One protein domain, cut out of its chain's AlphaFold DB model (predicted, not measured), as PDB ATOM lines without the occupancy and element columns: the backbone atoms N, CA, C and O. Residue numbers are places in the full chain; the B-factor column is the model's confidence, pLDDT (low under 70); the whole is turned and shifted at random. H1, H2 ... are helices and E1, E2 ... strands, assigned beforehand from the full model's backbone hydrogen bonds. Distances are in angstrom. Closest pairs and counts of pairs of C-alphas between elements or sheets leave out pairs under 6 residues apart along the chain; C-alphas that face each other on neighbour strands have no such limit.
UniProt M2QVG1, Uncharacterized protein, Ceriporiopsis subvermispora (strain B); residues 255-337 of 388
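Overview. This is residues 255 to 337 of the 388 residues of an uncharacterized protein of Ceriporiopsis subvermispora (strain B) (UniProt M2QVG1). A helical hairpin of H2 and H3 forms one side, with H1 at its open end and the longest helix, H4, at its turn; the strand E1 runs near H1 and the start of H4, and residues 305 to 318 loop out and back to E1. The printed part has 83 residues, mostly helix, ordered H1, H2, H3, E1, H4. It is compact, radius of gyration of the C-alphas 12.4 A, spanning 40 by 26 by 20 A.

Arrangement. H1, residues 256 to 267, only just touches H3, residues 281 to 291, by 3 pairs of C-alphas within 8 A, with residues 260 to 264 alone; the closest are Leu 264 and His 291, 7.4 A. H2, residues 269 to 277, and H3 touch as a hairpin at a shallow tilt of 21 degrees; the closest C-alphas are Ala 275 and Phe 284, 5.9 A. E1, residues 302 to 304, pairs with no named strand, but is antiparallel to residues 317 to 318. H4, residues 319 to 335, touches H2, closest C-alphas Leu 277 and Gly 330, 6.2 A. H1 and H4 are apart. Every O i to N i+4 pair is within hydrogen-bond range in H1, H2 and H4, and 6 of 7 in H3.

Along the chain. H1 begins at C-alpha 256 (154.318, 170.576, 134.227) and is 16.2 A long, H2 11.7 A, H3 15.8 A, E1 5.8 A; H4, 24.2 A, ends at C-alpha 335 (122.809, 176.432, 118.447).

Size, cuts and confidence. The printed part has no cut. The link E1 to H4 is long. Residues 255 to 277 and 331 to 337 have pLDDT under 70.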
ATOM      1  N   ASP A 255     152.470 169.107 138.267       44.75
ATOM      2  CA  ASP A 255     152.818 168.392 137.051       44.75
ATOM      3  C   ASP A 255     152.942 169.436 135.924       44.75
ATOM      4  O   ASP A 255     151.986 170.200 135.724       44.75
ATOM      5  N   PRO A 256     154.104 169.564 135.257       41.19
ATOM      6  CA  PRO A 256     154.318 170.576 134.227       41.19
ATOM      7  C   PRO A 256     153.218 170.543 133.160       41.19
ATOM      8  O   PRO A 256     152.812 171.601 132.685       41.19
ATOM      9  N   ALA A 257     152.622 169.376 132.889       40.03
ATOM     10  CA  ALA A 257     151.450 169.255 132.024       40.03
ATOM     11  C   ALA A 257     150.238 170.058 132.536       40.03
ATOM     12  O   ALA A 257     149.562 170.735 131.770       40.03
ATOM     13  N   THR A 258     149.984 170.061 133.846       47.03
ATOM     14  CA  THR A 258     148.864 170.797 134.462       47.03
ATOM     15  C   THR A 258     149.086 172.314 134.439       47.03
ATOM     16  O   THR A 258     148.129 173.077 134.281       47.03
ATOM     17  N   VAL A 259     150.338 172.768 134.583       46.84
ATOM     18  CA  VAL A 259     150.704 174.193 134.473       46.84
ATOM     19  C   VAL A 259     150.549 174.670 133.031       46.84
ATOM     20  O   VAL A 259     149.929 175.708 132.799       46.84
ATOM     21  N   ILE A 260     151.019 173.870 132.071       51.84
ATOM     22  CA  ILE A 260     150.886 174.133 130.635       51.84
ATOM     23  C   ILE A 260     149.409 174.184 130.235       51.84
ATOM     24  O   ILE A 260     149.007 175.133 129.576       51.84
ATOM     25  N   CYS A 261     148.555 173.275 130.717       47.50
ATOM     26  CA  CYS A 261     147.116 173.318 130.426       47.50
ATOM     27  C   CYS A 261     146.411 174.566 130.983       47.50
ATOM     28  O   CYS A 261     145.523 175.113 130.330       47.50
ATOM     29  N   ARG A 262     146.798 175.050 132.170       47.09
ATOM     30  CA  ARG A 262     146.240 176.292 132.735       47.09
ATOM     31  C   ARG A 262     146.720 177.543 132.000       47.09
ATOM     32  O   ARG A 262     145.948 178.492 131.886       47.09
ATOM     33  N   LEU A 263     147.968 177.551 131.527       44.72
ATOM     34  CA  LEU A 263     148.537 178.645 130.732       44.72
ATOM     35  C   LEU A 263     147.953 178.673 129.319       44.72
ATOM     36  O   LEU A 263     147.518 179.733 128.879       44.72
ATOM     37  N   LEU A 264     147.819 177.503 128.691       51.62
ATOM     38  CA  LEU A 264     147.124 177.296 127.425       51.62
ATOM     39  C   LEU A 264     145.742 177.943 127.465       51.62
ATOM     40  O   LEU A 264     145.498 178.916 126.771       51.62
ATOM     41  N   VAL A 265     144.869 177.531 128.382       51.78
ATOM     42  CA  VAL A 265     143.504 178.081 128.472       51.78
ATOM     43  C   VAL A 265     143.473 179.610 128.676       51.78
ATOM     44  O   VAL A 265     142.522 180.264 128.246       51.78
ATOM     45  N   ARG A 266     144.505 180.208 129.286       47.72
ATOM     46  CA  ARG A 266     144.581 181.659 129.532       47.72
ATOM     47  C   ARG A 266     145.122 182.465 128.350       47.72
ATOM     48  O   ARG A 266     144.545 183.504 128.041       47.72
ATOM     49  N   GLU A 267     146.197 182.017 127.706       40.81
ATOM     50  CA  GLU A 267     146.818 182.721 126.572       40.81
ATOM     51  C   GLU A 267     146.198 182.318 125.233       40.81
ATOM     52  O   GLU A 267     145.885 183.175 124.405       40.81
ATOM     53  N   THR A 268     145.915 181.030 125.042       47.50
ATOM     54  CA  THR A 268     145.266 180.522 123.830       47.50
ATOM     55  C   THR A 268     143.754 180.648 123.880       47.50
ATOM     56  O   THR A 268     143.118 180.520 122.839       47.50
ATOM     57  N   GLY A 269     143.168 180.990 125.035       48.94
ATOM     58  CA  GLY A 269     141.724 181.126 125.220       48.94
ATOM     59  C   GLY A 269     141.032 181.926 124.113       48.94
ATOM     60  O   GLY A 269     139.974 181.520 123.651       48.94
ATOM     61  N   LYS A 270     141.644 182.991 123.579       50.56
ATOM     62  CA  LYS A 270     141.055 183.758 122.462       50.56
ATOM     63  C   LYS A 270     141.083 183.009 121.123       50.56
ATOM     64  O   LYS A 270     140.074 182.990 120.420       50.56
ATOM     65  N   TYR A 271     142.207 182.382 120.780       47.81
ATOM     66  CA  TYR A 271     142.383 181.666 119.509       47.81
ATOM     67  C   TYR A 271     141.633 180.328 119.509       47.81
ATOM     68  O   TYR A 271     140.916 179.991 118.571       47.81
ATOM     69  N   CYS A 272     141.710 179.623 120.632       54.72
ATOM     70  CA  CYS A 272     141.027 178.369 120.893       54.72
ATOM     71  C   CYS A 272     139.513 178.525 120.901       54.72
ATOM     72  O   CYS A 272     138.826 177.724 120.281       54.72
ATOM     73  N   THR A 273     138.983 179.584 121.525       55.38
ATOM     74  CA  THR A 273     137.539 179.854 121.473       55.38
ATOM     75  C   THR A 273     137.091 180.112 120.037       55.38
ATOM     76  O   THR A 273     136.021 179.668 119.649       55.38
ATOM     77  N   HIS A 274     137.906 180.771 119.210       51.28
ATOM     78  CA  HIS A 274     137.556 181.029 117.814       51.28
ATOM     79  C   HIS A 274     137.593 179.765 116.937       51.28
ATOM     80  O   HIS A 274     136.656 179.542 116.173       51.28
ATOM     81  N   ALA A 275     138.614 178.912 117.075       57.56
ATOM     82  CA  ALA A 275     138.681 177.618 116.384       57.56
ATOM     83  C   ALA A 275     137.540 176.679 116.822       57.56
ATOM     84  O   ALA A 275     136.839 176.114 115.983       57.56
ATOM     85  N   LEU A 276     137.264 176.615 118.132       62.88
ATOM     86  CA  LEU A 276     136.141 175.859 118.697       62.88
ATOM     87  C   LEU A 276     134.785 176.371 118.201       62.88
ATOM     88  O   LEU A 276     133.933 175.569 117.830       62.88
ATOM     89  N   LEU A 277     134.579 177.691 118.148       61.53
ATOM     90  CA  LEU A 277     133.338 178.289 117.640       61.53
ATOM     91  C   LEU A 277     133.145 178.076 116.134       61.53
ATOM     92  O   LEU A 277     132.006 178.064 115.673       61.53
ATOM     93  N   ARG A 278     134.230 177.916 115.367       70.88
ATOM     94  CA  ARG A 278     134.175 177.548 113.944       70.88
ATOM     95  C   ARG A 278     133.991 176.047 113.714       70.88
ATOM     96  O   ARG A 278     133.784 175.646 112.576       70.88
ATOM     97  N   GLY A 279     134.046 175.234 114.770       74.69
ATOM     98  CA  GLY A 279     133.973 173.777 114.672       74.69
ATOM     99  C   GLY A 279     135.236 173.132 114.098       74.69
ATOM    100  O   GLY A 279     135.216 171.939 113.803       74.69
ATOM    101  N   ASP A 280     136.329 173.887 113.964       82.56
ATOM    102  CA  ASP A 280     137.595 173.386 113.433       82.56
ATOM    103  C   ASP A 280     138.443 172.800 114.569       82.56
ATOM    104  O   ASP A 280     139.337 173.427 115.145       82.56
ATOM    105  N   LEU A 281     138.069 171.579 114.954       78.06
ATOM    106  CA  LEU A 281     138.719 170.829 116.024       78.06
ATOM    107  C   LEU A 281     140.088 170.278 115.625       78.06
ATOM    108  O   LEU A 281     140.800 169.819 116.514       78.06
ATOM    109  N   ASP A 282     140.427 170.261 114.339       83.25
ATOM    110  CA  ASP A 282     141.708 169.748 113.857       83.25
ATOM    111  C   ASP A 282     142.762 170.858 113.890       83.25
ATOM    112  O   ASP A 282     143.824 170.660 114.478       83.25
ATOM    113  N   ALA A 283     142.421 172.077 113.452       82.50
ATOM    114  CA  ALA A 283     143.280 173.250 113.650       82.50
ATOM    115  C   ALA A 283     143.523 173.551 115.139       82.50
ATOM    116  O   ALA A 283     144.606 173.977 115.545       82.50
ATOM    117  N   PHE A 284     142.518 173.313 115.986       81.00
ATOM    118  CA  PHE A 284     142.673 173.401 117.437       81.00
ATOM    119  C   PHE A 284     143.650 172.351 117.983       81.00
ATOM    120  O   PHE A 284     144.465 172.652 118.856       81.00
ATOM    121  N   ASP A 285     143.586 171.129 117.461       83.75
ATOM    122  CA  ASP A 285     144.458 170.030 117.854       83.75
ATOM    123  C   ASP A 285     145.916 170.276 117.452       83.75
ATOM    124  O   ASP A 285     146.802 169.975 118.251       83.75
ATOM    125  N   GLU A 286     146.160 170.825 116.261       86.19
ATOM    126  CA  GLU A 286     147.486 171.276 115.816       86.19
ATOM    127  C   GLU A 286     147.990 172.424 116.692       86.19
ATOM    128  O   GLU A 286     149.126 172.408 117.164       86.19
ATOM    129  N   HIS A 287     147.127 173.399 116.997       83.25
ATOM    130  CA  HIS A 287     147.495 174.513 117.864       83.25
ATOM    131  C   HIS A 287     147.908 174.039 119.259       83.25
ATOM    132  O   HIS A 287     148.927 174.494 119.770       83.25
ATOM    133  N   ILE A 288     147.177 173.104 119.876       84.56
ATOM    134  CA  ILE A 288     147.575 172.541 121.175       84.56
ATOM    135  C   ILE A 288     148.951 171.877 121.094       84.56
ATOM    136  O   ILE A 288     149.747 172.061 122.013       84.56
ATOM    137  N   GLU A 289     149.261 171.153 120.014       85.88
ATOM    138  CA  GLU A 289     150.574 170.512 119.847       85.88
ATOM    139  C   GLU A 289     151.720 171.522 119.839       85.88
ATOM    140  O   GLU A 289     152.767 171.233 120.412       85.88
ATOM    141  N   THR A 290     151.510 172.728 119.299       87.06
ATOM    142  CA  THR A 290     152.547 173.780 119.304       87.06
ATOM    143  C   THR A 290     152.935 174.267 120.701       87.06
ATOM    144  O   THR A 290     154.020 174.819 120.877       87.06
ATOM    145  N   HIS A 291     152.084 174.042 121.704       82.69
ATOM    146  CA  HIS A 291     152.331 174.439 123.094       82.69
ATOM    147  C   HIS A 291     152.764 173.282 123.989       82.69
ATOM    148  O   HIS A 291     153.115 173.498 125.152       82.69
ATOM    149  N   LEU A 292     152.714 172.049 123.488       84.94
ATOM    150  CA  LEU A 292     153.208 170.896 124.225       84.94
ATOM    151  C   LEU A 292     154.725 170.788 124.059       84.94
ATOM    152  O   LEU A 292     155.247 171.032 122.970       84.94
ATOM    153  N   PRO A 293     155.462 170.385 125.111       87.25
ATOM    154  CA  PRO A 293     156.876 170.093 124.968       87.25
ATOM    155  C   PRO A 293     157.068 169.020 123.887       87.25
ATOM    156  O   PRO A 293     156.310 168.036 123.879       87.25
ATOM    157  N   PRO A 294     158.064 169.170 122.997       88.44
ATOM    158  CA  PRO A 294     158.287 168.229 121.909       88.44
ATOM    159  C   PRO A 294     158.439 166.805 122.455       88.44
ATOM    160  O   PRO A 294     159.183 166.565 123.405       88.44
ATOM    161  N   GLY A 295     157.696 165.863 121.868       90.00
ATOM    162  CA  GLY A 295     157.673 164.461 122.295       90.00
ATOM    163  C   GLY A 295     156.657 164.117 123.390       90.00
ATOM    164  O   GLY A 295     156.585 162.955 123.780       90.00
ATOM    165  N   THR A 296     155.846 165.070 123.867       89.75
ATOM    166  CA  THR A 296     154.752 164.774 124.811       89.75
ATOM    167  C   THR A 296     153.514 164.293 124.046       89.75
ATOM    168  O   THR A 296     152.883 165.094 123.354       89.75
ATOM    169  N   PRO A 297     153.111 163.013 124.148       89.75
ATOM    170  CA  PRO A 297     151.916 162.541 123.461       89.75
ATOM    171  C   PRO A 297     150.650 163.126 124.108       89.75
ATOM    172  O   PRO A 297     150.514 163.135 125.333       89.75
ATOM    173  N   LYS A 298     149.668 163.528 123.289       86.56
ATOM    174  CA  LYS A 298     148.349 164.041 123.732       86.56
ATOM    175  C   LYS A 298     147.659 163.147 124.770       86.56
ATOM    176  O   LYS A 298     146.963 163.639 125.653       86.56
ATOM    177  N   SER A 299     147.870 161.834 124.697       86.81
ATOM    178  CA  SER A 299     147.305 160.849 125.630       86.81
ATOM    179  C   SER A 299     147.817 160.976 127.071       86.81
ATOM    180  O   SER A 299     147.168 160.480 127.995       86.81
ATOM    181  N   GLN A 300     148.956 161.642 127.287       88.12
ATOM    182  CA  GLN A 300     149.491 161.912 128.624       88.12
ATOM    183  C   GLN A 300     148.857 163.135 129.290       88.12
ATOM    184  O   GLN A 300     148.967 163.279 130.507       88.12
ATOM    185  N   LEU A 301     148.132 163.972 128.542       87.38
ATOM    186  CA  LEU A 301     147.374 165.074 129.116       87.38
ATOM    187  C   LEU A 301     146.167 164.525 129.883       87.38
ATOM    188  O   LEU A 301     145.156 164.095 129.318       87.38
ATOM    189  N   LYS A 302     146.297 164.531 131.208       89.12
ATOM    190  CA  LYS A 302     145.263 164.131 132.160       89.12
ATOM    191  C   LYS A 302     144.946 165.296 133.081       89.12
ATOM    192  O   LYS A 302     145.800 166.127 133.371       89.12
ATOM    193  N   GLY A 303     143.725 165.322 133.600       90.19
ATOM    194  CA  GLY A 303     143.338 166.338 134.573       90.19
ATOM    195  C   GLY A 303     142.869 167.648 133.960       90.19
ATOM    196  O   GLY A 303     142.893 168.670 134.645       90.19
ATOM    197  N   LEU A 304     142.438 167.615 132.699       90.50
ATOM    198  CA  LEU A 304     141.859 168.768 132.022       90.50
ATOM    199  C   LEU A 304     140.485 169.067 132.615       90.50
ATOM    200  O   LEU A 304     139.711 168.152 132.884       90.50
ATOM    201  N   GLN A 305     140.189 170.346 132.810       88.56
ATOM    202  CA  GLN A 305     138.900 170.807 133.307       88.56
ATOM    203  C   GLN A 305     138.330 171.812 132.311       88.56
ATOM    204  O   GLN A 305     139.063 172.641 131.768       88.56
ATOM    205  N   CYS A 306     137.028 171.730 132.044       86.50
ATOM    206  CA  CYS A 306     136.350 172.737 131.243       86.50
ATOM    207  C   CYS A 306     136.171 174.005 132.087       86.50
ATOM    208  O   CYS A 306     135.586 173.960 133.163       86.50
ATOM    209  N   THR A 307     136.697 175.132 131.612       82.25
ATOM    210  CA  THR A 307     136.556 176.443 132.268       82.25
ATOM    211  C   THR A 307     135.446 177.290 131.647       82.25
ATOM    212  O   THR A 307     135.352 178.482 131.934       82.25
ATOM    213  N   TRP A 308     134.629 176.700 130.768       81.88
ATOM    214  CA  TRP A 308     133.510 177.393 130.143       81.88
ATOM    215  C   TRP A 308     132.478 177.789 131.206       81.88
ATOM    216  O   TRP A 308     132.066 176.967 132.025       81.88
ATOM    217  N   GLU A 309     132.049 179.051 131.188       76.56
ATOM    218  CA  GLU A 309     131.100 179.584 132.165       76.56
ATOM    219  C   GLU A 309     129.731 178.893 132.035       76.56
ATOM    220  O   GLU A 309     129.084 178.952 130.990       76.56
ATOM    221  N   GLY A 310     129.304 178.202 133.095       82.25
ATOM    222  CA  GLY A 310     128.077 177.397 133.095       82.25
ATOM    223  C   GLY A 310     128.261 175.940 132.656       82.25
ATOM    224  O   GLY A 310     127.271 175.225 132.520       82.25
ATOM    225  N   CYS A 311     129.495 175.472 132.451       87.06
ATOM    226  CA  CYS A 311     129.748 174.042 132.318       87.06
ATOM    227  C   CYS A 311     129.637 173.350 133.688       87.06
ATOM    228  O   CYS A 311     130.421 173.630 134.590       87.06
ATOM    229  N   GLU A 312     128.690 172.419 133.829       85.81
ATOM    230  CA  GLU A 312     128.482 171.627 135.057       85.81
ATOM    231  C   GLU A 312     129.486 170.469 135.208       85.81
ATOM    232  O   GLU A 312     129.405 169.677 136.148       85.81
ATOM    233  N   HIS A 313     130.441 170.322 134.284       86.31
ATOM    234  CA  HIS A 313     131.407 169.241 134.379       86.31
ATOM    235  C   HIS A 313     132.556 169.589 135.334       86.31
ATOM    236  O   HIS A 313     133.568 170.176 134.956       86.31
ATOM    237  N   GLU A 314     132.407 169.171 136.589       80.31
ATOM    238  CA  GLU A 314     133.384 169.404 137.663       80.31
ATOM    239  C   GLU A 314     134.552 168.392 137.666       80.31
ATOM    240  O   GLU A 314     135.452 168.456 138.506       80.31
ATOM    241  N   GLY A 315     134.564 167.454 136.714       87.19
ATOM    242  CA  GLY A 315     135.530 166.364 136.633       87.19
ATOM    243  C   GLY A 315     136.837 166.717 135.920       87.19
ATOM    244  O   GLY A 315     136.887 167.497 134.972       87.19
ATOM    245  N   LYS A 316     137.913 166.057 136.360       89.75
ATOM    246  CA  LYS A 316     139.167 165.952 135.611       89.75
ATOM    247  C   LYS A 316     138.984 164.958 134.465       89.75
ATOM    248  O   LYS A 316     138.752 163.779 134.717       89.75
ATOM    249  N   MET A 317     139.141 165.418 133.232       92.38
ATOM    250  CA  MET A 317     139.001 164.615 132.020       92.38
ATOM    251  C   MET A 317     140.357 164.208 131.435       92.38
ATOM    252  O   MET A 317     141.383 164.867 131.653       92.38
ATOM    253  N   SER A 318     140.356 163.109 130.676       93.50
ATOM    254  CA  SER A 318     141.424 162.818 129.716       93.50
ATOM    255  C   SER A 318     141.351 163.801 128.540       93.50
ATOM    256  O   SER A 318     140.299 164.392 128.301       93.50
ATOM    257  N   PHE A 319     142.431 163.976 127.772       90.06
ATOM    258  CA  PHE A 319     142.400 164.809 126.558       90.06
ATOM    259  C   PHE A 319     141.300 164.412 125.576       90.06
ATOM    260  O   PHE A 319     140.615 165.275 125.035       90.06
ATOM    261  N   HIS A 320     141.084 163.109 125.387       91.56
ATOM    262  CA  HIS A 320     140.050 162.617 124.485       91.56
ATOM    263  C   HIS A 320     138.638 162.966 124.982       91.56
ATOM    264  O   HIS A 320     137.818 163.462 124.207       91.56
ATOM    265  N   ASP A 321     138.371 162.778 126.278       92.69
ATOM    266  CA  ASP A 321     137.069 163.106 126.876       92.69
ATOM    267  C   ASP A 321     136.831 164.614 126.910       92.69
ATOM    268  O   ASP A 321     135.726 165.075 126.637       92.69
ATOM    269  N   TRP A 322     137.881 165.393 127.172       91.75
ATOM    270  CA  TRP A 322     137.827 166.849 127.153       91.75
ATOM    271  C   TRP A 322     137.565 167.389 125.743       91.75
ATOM    272  O   TRP A 322     136.698 168.244 125.568       91.75
ATOM    273  N   ARG A 323     138.224 166.840 124.712       89.00
ATOM    274  CA  ARG A 323     137.965 167.181 123.301       89.00
ATOM    275  C   ARG A 323     136.528 166.840 122.904       89.00
ATOM    276  O   ARG A 323     135.842 167.660 122.294       89.00
ATOM    277  N   ARG A 324     136.040 165.658 123.294       90.12
ATOM    278  CA  ARG A 324     134.642 165.249 123.078       90.12
ATOM    279  C   ARG A 324     133.669 166.197 123.783       90.12
ATOM    280  O   ARG A 324     132.686 166.619 123.178       90.12
ATOM    281  N   HIS A 325     133.962 166.569 125.025       90.69
ATOM    282  CA  HIS A 325     133.162 167.506 125.804       90.69
ATOM    283  C   HIS A 325     133.087 168.885 125.144       90.69
ATOM    284  O   HIS A 325     131.993 169.425 124.995       90.69
ATOM    285  N   LEU A 326     134.216 169.432 124.681       86.19
ATOM    286  CA  LEU A 326     134.249 170.711 123.969       86.19
ATOM    287  C   LEU A 326     133.480 170.674 122.650       86.19
ATOM    288  O   LEU A 326     132.820 171.654 122.320       86.19
ATOM    289  N   LYS A 327     133.508 169.552 121.921       85.81
ATOM    290  CA  LYS A 327     132.693 169.380 120.710       85.81
ATOM    291  C   LYS A 327     131.203 169.500 121.033       85.81
ATOM    292  O   LYS A 327     130.495 170.265 120.388       85.81
ATOM    293  N   ILE A 328     130.742 168.795 122.066       84.00
ATOM    294  CA  ILE A 328     129.335 168.825 122.495       84.00
ATOM    295  C   ILE A 328     128.955 170.221 123.012       84.00
ATOM    296  O   ILE A 328     127.956 170.788 122.580       84.00
ATOM    297  N   ALA A 329     129.770 170.802 123.895       78.88
ATOM    298  CA  ALA A 329     129.520 172.121 124.472       78.88
ATOM    299  C   ALA A 329     129.553 173.241 123.416       78.88
ATOM    300  O   ALA A 329     128.706 174.132 123.438       78.88
ATOM    301  N   GLY A 330     130.489 173.177 122.466       75.81
ATOM    302  CA  GLY A 330     130.612 174.125 121.360       75.81
ATOM    303  C   GLY A 330     129.414 174.081 120.413       75.81
ATOM    304  O   GLY A 330     128.873 175.135 120.080       75.81
ATOM    305  N   HIS A 331     128.934 172.885 120.052       63.94
ATOM    306  CA  HIS A 331     127.706 172.739 119.262       63.94
ATOM    307  C   HIS A 331     126.499 173.364 119.973       63.94
ATOM    308  O   HIS A 331     125.785 174.165 119.374       63.94
ATOM    309  N   LEU A 332     126.329 173.099 121.272       59.59
ATOM    310  CA  LEU A 332     125.249 173.703 122.059       59.59
ATOM    311  C   LEU A 332     125.378 175.235 122.138       59.59
ATOM    312  O   LEU A 332     124.385 175.949 122.010       59.59
ATOM    313  N   ALA A 333     126.593 175.766 122.286       59.00
ATOM    314  CA  ALA A 333     126.829 177.208 122.346       59.00
ATOM    315  C   ALA A 333     126.495 177.937 121.031       59.00
ATOM    316  O   ALA A 333     126.022 179.076 121.062       59.00
ATOM    317  N   VAL A 334     126.727 177.299 119.880       56.22
ATOM    318  CA  VAL A 334     126.397 177.858 118.557       56.22
ATOM    319  C   VAL A 334     124.893 177.766 118.275       56.22
ATOM    320  O   VAL A 334     124.313 178.716 117.748       56.22
ATOM    321  N   GLU A 335     124.239 176.678 118.688       52.91
ATOM    322  CA  GLU A 335     122.809 176.432 118.447       52.91
ATOM    323  C   GLU A 335     121.867 177.267 119.331       52.91
ATOM    324  O   GLU A 335     120.692 177.441 119.005       52.91
ATOM    325  N   HIS A 336     122.357 177.866 120.418       49.38
ATOM    326  CA  HIS A 336     121.565 178.751 121.281       49.38
ATOM    327  C   HIS A 336     121.466 180.212 120.794       49.38
ATOM    328  O   HIS A 336     121.167 181.108 121.586       49.38
ATOM    329  N   ARG A 337     121.644 180.490 119.497       50.53
ATOM    330  CA  ARG A 337     121.301 181.804 118.924       50.53
ATOM    331  C   ARG A 337     119.820 181.850 118.553       50.53
ATOM    332  O   ARG A 337     119.352 181.057 117.744       50.53
TER     333      ARG A 337